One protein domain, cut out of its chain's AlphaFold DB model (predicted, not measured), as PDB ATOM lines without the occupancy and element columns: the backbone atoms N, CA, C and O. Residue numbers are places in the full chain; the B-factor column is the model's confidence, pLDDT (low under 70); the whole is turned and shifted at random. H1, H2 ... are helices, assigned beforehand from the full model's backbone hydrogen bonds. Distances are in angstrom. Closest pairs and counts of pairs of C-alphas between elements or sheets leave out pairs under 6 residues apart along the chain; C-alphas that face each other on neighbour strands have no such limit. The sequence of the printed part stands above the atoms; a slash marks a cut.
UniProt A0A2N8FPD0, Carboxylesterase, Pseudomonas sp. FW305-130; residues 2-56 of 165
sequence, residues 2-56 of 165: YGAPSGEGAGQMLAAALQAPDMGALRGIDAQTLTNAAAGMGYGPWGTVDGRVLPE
ATOM      1  N   TYR A   2      46.100  36.501  21.397       50.59
ATOM      2  CA  TYR A   2      44.816  36.373  20.700       50.59
ATOM      3  C   TYR A   2      43.695  36.346  21.748       50.59
ATOM      4  O   TYR A   2      43.825  35.630  22.737       50.59
ATOM      5  N   GLY A   3      42.618  37.107  21.533       68.69
ATOM      6  CA  GLY A   3      41.468  37.183  22.445       68.69
ATOM      7  C   GLY A   3      41.446  38.419  23.353       68.69
ATOM      8  O   GLY A   3      42.414  39.173  23.427       68.69
ATOM      9  N   ALA A   4      40.305  38.640  24.010       78.88
ATOM     10  CA  ALA A   4      40.115  39.707  24.995       78.88
ATOM     11  C   ALA A   4      40.835  39.369  26.321       78.88
ATOM     12  O   ALA A   4      41.025  38.183  26.612       78.88
ATOM     13  N   PRO A   5      41.234  40.366  27.137       84.62
ATOM     14  CA  PRO A   5      41.731  40.100  28.487       84.62
ATOM     15  C   PRO A   5      40.664  39.389  29.334       84.62
ATOM     16  O   PRO A   5      39.468  39.474  29.049       84.62
ATOM     17  N   SER A   6      41.088  38.706  30.403       88.81
ATOM     18  CA  SER A   6      40.139  38.179  31.390       88.81
ATOM     19  C   SER A   6      39.354  39.322  32.047       88.81
ATOM     20  O   SER A   6      39.844  40.450  32.134       88.81
ATOM     21  N   GLY A   7      38.154  39.026  32.557       89.31
ATOM     22  CA  GLY A   7      37.371  40.008  33.317       89.31
ATOM     23  C   GLY A   7      38.141  40.554  34.527       89.31
ATOM     24  O   GLY A   7      38.097  41.754  34.795       89.31
ATOM     25  N   GLU A   8      38.925  39.701  35.194       90.81
ATOM     26  CA  GLU A   8      39.828  40.114  36.275       90.81
ATOM     27  C   GLU A   8      40.908  41.082  35.778       90.81
ATOM     28  O   GLU A   8      41.077  42.149  36.361       90.81
ATOM     29  N   GLY A   9      41.592  40.766  34.674       90.44
ATOM     30  CA  GLY A   9      42.640  41.628  34.123       90.44
ATOM     31  C   GLY A   9      42.107  42.990  33.669       90.44
ATOM     32  O   GLY A   9      42.725  44.019  33.939       90.44
ATOM     33  N   ALA A  10      40.929  43.021  33.040       89.50
ATOM     34  CA  ALA A  10      40.259  44.269  32.676       89.50
ATOM     35  C   ALA A  10      39.866  45.095  33.916       89.50
ATOM     36  O   ALA A  10      40.034  46.316  33.925       89.50
ATOM     37  N   GLY A  11      39.382  44.436  34.975       90.31
ATOM     38  CA  GLY A  11      39.065  45.076  36.251       90.31
ATOM     39  C   GLY A  11      40.300  45.637  36.961       90.31
ATOM     40  O   GLY A  11      40.272  46.775  37.420       90.31
ATOM     41  N   GLN A  12      41.402  44.882  36.997       91.31
ATOM     42  CA  GLN A  12      42.677  45.313  37.584       91.31
ATOM     43  C   GLN A  12      43.265  46.523  36.851       91.31
ATOM     44  O   GLN A  12      43.741  47.455  37.495       91.31
ATOM     45  N   MET A  13      43.189  46.542  35.516       90.38
ATOM     46  CA  MET A  13      43.605  47.692  34.708       90.38
ATOM     47  C   MET A  13      42.832  48.959  35.099       90.38
ATOM     48  O   MET A  13      43.442  50.001  35.335       90.38
ATOM     49  N   LEU A  14      41.502  48.863  35.208       91.44
ATOM     50  CA  LEU A  14      40.653  49.987  35.608       91.44
ATOM     51  C   LEU A  14      40.940  50.437  37.049       91.44
ATOM     52  O   LEU A  14      41.080  51.631  37.307       91.44
ATOM     53  N   ALA A  15      41.073  49.489  37.979       93.38
ATOM     54  CA  ALA A  15      41.374  49.760  39.383       93.38
ATOM     55  C   ALA A  15      42.708  50.498  39.556       93.38
ATOM     56  O   ALA A  15      42.769  51.523  40.236       93.38
ATOM     57  N   ALA A  16      43.761  50.020  38.883       92.56
ATOM     58  CA  ALA A  16      45.085  50.632  38.921       92.56
ATOM     59  C   ALA A  16      45.060  52.071  38.397       92.56
ATOM     60  O   ALA A  16      45.635  52.974  39.007       92.56
ATOM     61  N   ALA A  17      44.360  52.300  37.292       90.31
ATOM     62  CA  ALA A  17      44.297  53.606  36.660       90.31
ATOM     63  C   ALA A  17      43.411  54.611  37.427       90.31
ATOM     64  O   ALA A  17      43.640  55.816  37.347       90.31
ATOM     65  N   LEU A  18      42.460  54.123  38.227       94.12
ATOM     66  CA  LEU A  18      41.686  54.913  39.191       94.12
ATOM     67  C   LEU A  18      42.363  55.049  40.561       94.12
ATOM     68  O   LEU A  18      41.792  55.669  41.456       94.12
ATOM     69  N   GLN A  19      43.553  54.465  40.739       94.94
ATOM     70  CA  GLN A  19      44.258  54.400  42.023       94.94
ATOM     71  C   GLN A  19      43.386  53.819  43.151       94.94
ATOM     72  O   GLN A  19      43.521  54.191  44.316       94.94
ATOM     73  N   ALA A  20      42.491  52.894  42.802       95.94
ATOM     74  CA  ALA A  20      41.601  52.216  43.727       95.94
ATOM     75  C   ALA A  20      42.196  50.838  44.076       95.94
ATOM     76  O   ALA A  20      42.155  49.932  43.243       95.94
ATOM     77  N   PRO A  21      42.775  50.658  45.279       93.50
ATOM     78  CA  PRO A  21      43.526  49.447  45.619       93.50
ATOM     79  C   PRO A  21      42.639  48.217  45.850       93.50
ATOM     80  O   PRO A  21      43.139  47.093  45.843       93.50
ATOM     81  N   ASP A  22      41.337  48.412  46.069       93.94
ATOM     82  CA  ASP A  22      40.393  47.341  46.359       93.94
ATOM     83  C   ASP A  22      38.963  47.668  45.887       93.94
ATOM     84  O   ASP A  22      38.639  48.764  45.418       93.94
ATOM     85  N   MET A  23      38.078  46.679  46.025       93.81
ATOM     86  CA  MET A  23      36.669  46.800  45.652       93.81
ATOM     87  C   MET A  23      35.889  47.803  46.510       93.81
ATOM     88  O   MET A  23      34.865  48.310  46.056       93.81
ATOM     89  N   GLY A  24      36.306  48.055  47.751       96.62
ATOM     90  CA  GLY A  24      35.684  49.054  48.618       96.62
ATOM     91  C   GLY A  24      35.949  50.461  48.094       96.62
ATOM     92  O   GLY A  24      35.005  51.225  47.906       96.62
ATOM     93  N   ALA A  25      37.208  50.753  47.762       95.94
ATOM     94  CA  ALA A  25      37.619  52.000  47.128       95.94
ATOM     95  C   ALA A  25      36.887  52.215  45.797       95.94
ATOM     96  O   ALA A  25      36.290  53.270  45.605       95.94
ATOM     97  N   LEU A  26      36.837  51.198  44.926       94.00
ATOM     98  CA  LEU A  26      36.102  51.276  43.655       94.00
ATOM     99  C   LEU A  26      34.609  51.576  43.841       94.00
ATOM    100  O   LEU A  26      34.061  52.404  43.121       94.00
ATOM    101  N   ARG A  27      33.943  50.927  44.807       96.19
ATOM    102  CA  ARG A  27      32.517  51.171  45.098       96.19
ATOM    103  C   ARG A  27      32.248  52.548  45.705       96.19
ATOM    104  O   ARG A  27      31.106  52.992  45.668       96.19
ATOM    105  N   GLY A  28      33.264  53.189  46.281       97.00
ATOM    106  CA  GLY A  28      33.174  54.547  46.815       97.00
ATOM    107  C   GLY A  28      33.316  55.644  45.757       97.00
ATOM    108  O   GLY A  28      33.035  56.802  46.057       97.00
ATOM    109  N   ILE A  29      33.746  55.306  44.536       96.44
ATOM    110  CA  ILE A  29      33.852  56.265  43.433       96.44
ATOM    111  C   ILE A  29      32.446  56.608  42.938       96.44
ATOM    112  O   ILE A  29      31.606  55.730  42.742       96.44
ATOM    113  N   ASP A  30      32.209  57.895  42.693       97.38
ATOM    114  CA  ASP A  30      30.999  58.360  42.022       97.38
ATOM    115  C   ASP A  30      30.777  57.622  40.684       97.38
ATOM    116  O   ASP A  30      31.698  57.432  39.884       97.38
ATOM    117  N   ALA A  31      29.535  57.221  40.418       95.44
ATOM    118  CA  ALA A  31      29.213  56.363  39.281       95.44
ATOM    119  C   ALA A  31      29.549  57.008  37.923       95.44
ATOM    120  O   ALA A  31      30.018  56.316  37.012       95.44
ATOM    121  N   GLN A  32      29.346  58.323  37.777       96.06
ATOM    122  CA  GLN A  32      29.673  59.037  36.541       96.06
ATOM    123  C   GLN A  32      31.187  59.093  36.332       96.06
ATOM    124  O   GLN A  32      31.673  58.866  35.222       96.06
ATOM    125  N   THR A  33      31.931  59.345  37.407       94.62
ATOM    126  CA  THR A  33      33.398  59.373  37.399       94.62
ATOM    127  C   THR A  33      33.975  58.017  36.995       94.62
ATOM    128  O   THR A  33      34.799  57.948  36.080       94.62
ATOM    129  N   LEU A  34      33.490  56.931  37.606       93.62
ATOM    130  CA  LEU A  34      33.890  55.561  37.274       93.62
ATOM    131  C   LEU A  34      33.596  55.225  35.805       93.62
ATOM    132  O   LEU A  34      34.462  54.705  35.102       93.62
ATOM    133  N   THR A  35      32.396  55.559  35.326       93.69
ATOM    134  CA  THR A  35      31.961  55.275  33.948       93.69
ATOM    135  C   THR A  35      32.812  56.019  32.918       93.69
ATOM    136  O   THR A  35      33.263  55.426  31.937       93.69
ATOM    137  N   ASN A  36      33.083  57.305  33.154       93.69
ATOM    138  CA  ASN A  36      33.896  58.120  32.253       93.69
ATOM    139  C   ASN A  36      35.349  57.634  32.205       93.69
ATOM    140  O   ASN A  36      35.928  57.539  31.123       93.69
ATOM    141  N   ALA A  37      35.928  57.300  33.361       92.56
ATOM    142  CA  ALA A  37      37.283  56.766  33.437       92.56
ATOM    143  C   ALA A  37      37.398  55.411  32.728       92.56
ATOM    144  O   ALA A  37      38.303  55.220  31.919       92.56
ATOM    145  N   ALA A  38      36.440  54.508  32.960       92.44
ATOM    146  CA  ALA A  38      36.378  53.216  32.290       92.44
ATOM    147  C   ALA A  38      36.363  53.374  30.761       92.44
ATOM    148  O   ALA A  38      37.198  52.784  30.073       92.44
ATOM    149  N   ALA A  39      35.488  54.236  30.234       91.25
ATOM    150  CA  ALA A  39      35.435  54.524  28.803       91.25
ATOM    151  C   ALA A  39      36.755  55.121  28.276       91.25
ATOM    152  O   ALA A  39      37.277  54.657  27.263       91.25
ATOM    153  N   GLY A  40      37.328  56.105  28.978       90.88
ATOM    154  CA  GLY A  40      38.588  56.751  28.593       90.88
ATOM    155  C   GLY A  40      39.797  55.809  28.583       90.88
ATOM    156  O   GLY A  40      40.728  56.011  27.809       90.88
ATOM    157  N   MET A  41      39.767  54.754  29.399       88.19
ATOM    158  CA  MET A  41      40.813  53.727  29.481       88.19
ATOM    159  C   MET A  41      40.578  52.548  28.529       88.19
ATOM    160  O   MET A  41      41.346  51.588  28.535       88.19
ATOM    161  N   GLY A  42      39.515  52.593  27.719       86.56
ATOM    162  CA  GLY A  42      39.168  51.510  26.803       86.56
ATOM    163  C   GLY A  42      38.637  50.258  27.506       86.56
ATOM    164  O   GLY A  42      38.722  49.164  26.947       86.56
ATOM    165  N   TYR A  43      38.092  50.388  28.722       87.75
ATOM    166  CA  TYR A  43      37.393  49.289  29.378       87.75
ATOM    167  C   TYR A  43      36.142  48.923  28.568       87.75
ATOM    168  O   TYR A  43      35.192  49.700  28.467       87.75
ATOM    169  N   GLY A  44      36.146  47.724  27.985       82.94
ATOM    170  CA  GLY A  44      34.991  47.164  27.293       82.94
ATOM    171  C   GLY A  44      34.166  46.292  28.244       82.94
ATOM    172  O   GLY A  44      34.704  45.295  28.731       82.94
ATOM    173  N   PRO A  45      32.882  46.607  28.502       79.38
ATOM    174  CA  PRO A  45      32.010  45.821  29.377       79.38
ATOM    175  C   PRO A  45      31.502  44.557  28.662       79.38
ATOM    176  O   PRO A  45      30.309  44.375  28.427       79.38
ATOM    177  N   TRP A  46      32.428  43.696  28.252       85.69
ATOM    178  CA  TRP A  46      32.122  42.468  27.530       85.69
ATOM    179  C   TRP A  46      31.585  41.385  28.469       85.69
ATOM    180  O   TRP A  46      31.965  41.302  29.639       85.69
ATOM    181  N   GLY A  47      30.748  40.496  27.930       88.06
ATOM    182  CA  GLY A  47      30.375  39.270  28.632       88.06
ATOM    183  C   GLY A  47      31.619  38.439  28.960       88.06
ATOM    184  O   GLY A  47      32.450  38.189  28.090       88.06
ATOM    185  N   THR A  48      31.745  38.014  30.217       90.94
ATOM    186  CA  THR A  48      32.831  37.147  30.689       90.94
ATOM    187  C   THR A  48      32.270  35.758  30.958       90.94
ATOM    188  O   THR A  48      31.242  35.640  31.618       90.94
ATOM    189  N   VAL A  49      32.941  34.713  30.465       93.06
ATOM    190  CA  VAL A  49      32.631  33.325  30.842       93.06
ATOM    191  C   VAL A  49      33.026  33.145  32.307       93.06
ATOM    192  O   VAL A  49      34.204  33.000  32.623       93.06
ATOM    193  N   ASP A  50      32.042  33.237  33.197       92.94
ATOM    194  CA  ASP A  50      32.205  33.297  34.653       92.94
ATOM    195  C   ASP A  50      31.914  31.956  35.345       92.94
ATOM    196  O   ASP A  50      32.051  31.841  36.562       92.94
ATOM    197  N   GLY A  51      31.483  30.942  34.587       93.69
ATOM    198  CA  GLY A  51      31.099  29.642  35.139       93.69
ATOM    199  C   GLY A  51      29.755  29.652  35.877       93.69
ATOM    200  O   GLY A  51      29.376  28.625  36.441       93.69
ATOM    201  N   ARG A  52      29.029  30.782  35.891       93.69
ATOM    202  CA  ARG A  52      27.784  30.959  36.653       93.69
ATOM    203  C   ARG A  52      26.635  31.466  35.789       93.69
ATOM    204  O   ARG A  52      25.625  30.779  35.684       93.69
ATOM    205  N   VAL A  53      26.760  32.665  35.220       93.94
ATOM    206  CA  VAL A  53      25.761  33.247  34.308       93.94
ATOM    207  C   VAL A  53      26.076  32.850  32.869       93.94
ATOM    208  O   VAL A  53      25.189  32.413  32.141       93.94
ATOM    209  N   LEU A  54      27.347  32.954  32.474       94.06
ATOM    210  CA  LEU A  54      27.877  32.456  31.210       94.06
ATOM    211  C   LEU A  54      28.809  31.278  31.521       94.06
ATOM    212  O   LEU A  54      30.005  31.475  31.749       94.06
ATOM    213  N   PRO A  55      28.283  30.039  31.562       94.19
ATOM    214  CA  PRO A  55      29.067  28.878  31.971       94.19
ATOM    215  C   PRO A  55      30.118  28.460  30.935       94.19
ATOM    216  O   PRO A  55      31.062  27.750  31.268       94.19
ATOM    217  N   GLU A  56      29.972  28.886  29.680       94.44
ATOM    218  CA  GLU A  56      30.861  28.517  28.583       94.44
ATOM    219  C   GLU A  56      30.813  29.524  27.425       94.44
ATOM    220  O   GLU A  56      30.017  30.464  27.409       94.44
TER     221      GLU A  56
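What this domain is: This is residues 2 to 56 of the 165 residues of the protein "Carboxylesterase" of Pseudomonas sp. FW305-130 (UniProt A0A2N8FPD0). Three short helices form a loosely joined corner: H1 runs along the longest axis, and H2 and H3 gather by its last turns, steeply turned from it. The unnamed stretch 41 to 56 then folds back past the first residues of H1. The 55 printed residues hold H1, H2 and H3 in that order and no named strand; the class is all helix, with 27 residues in named elements, under half. The whole is only just compact, close to loose, with a radius of gyration of the C-alphas of 12.1 A and spans of 32 by 23 by 18 A.

How they stand to each other: H1, residues 7 to 17, is close to but not clearly touching H2, residues 23 to 28: the closest C-alphas, of Ala 15 and Leu 26, are 7.0 A apart, at a steep tilt of 54 degrees, the same way. H3, residues 31 to 40, is likewise close to but not clearly touching H1, about perpendicular at 80 degrees; C-alphas 14 and 38 are closest, 6.3 A. In H1, H2 and H3 every O i to N i+4 pair is within hydrogen-bond range.

Where its parts are: H1 begins at C-alpha 7 (37.371, 40.008, 33.317) and measures 15.6 A, H2 8.6 A; H3, 14.2 A, ends at C-alpha 40 (38.588, 56.751, 28.593).

The domain as a whole: The farthest C-alphas, of Tyr 2 and Gly 28, are 33.9 A apart. The printed part has no cut; both links are tight. Residues 2 to 3 have pLDDT under 70.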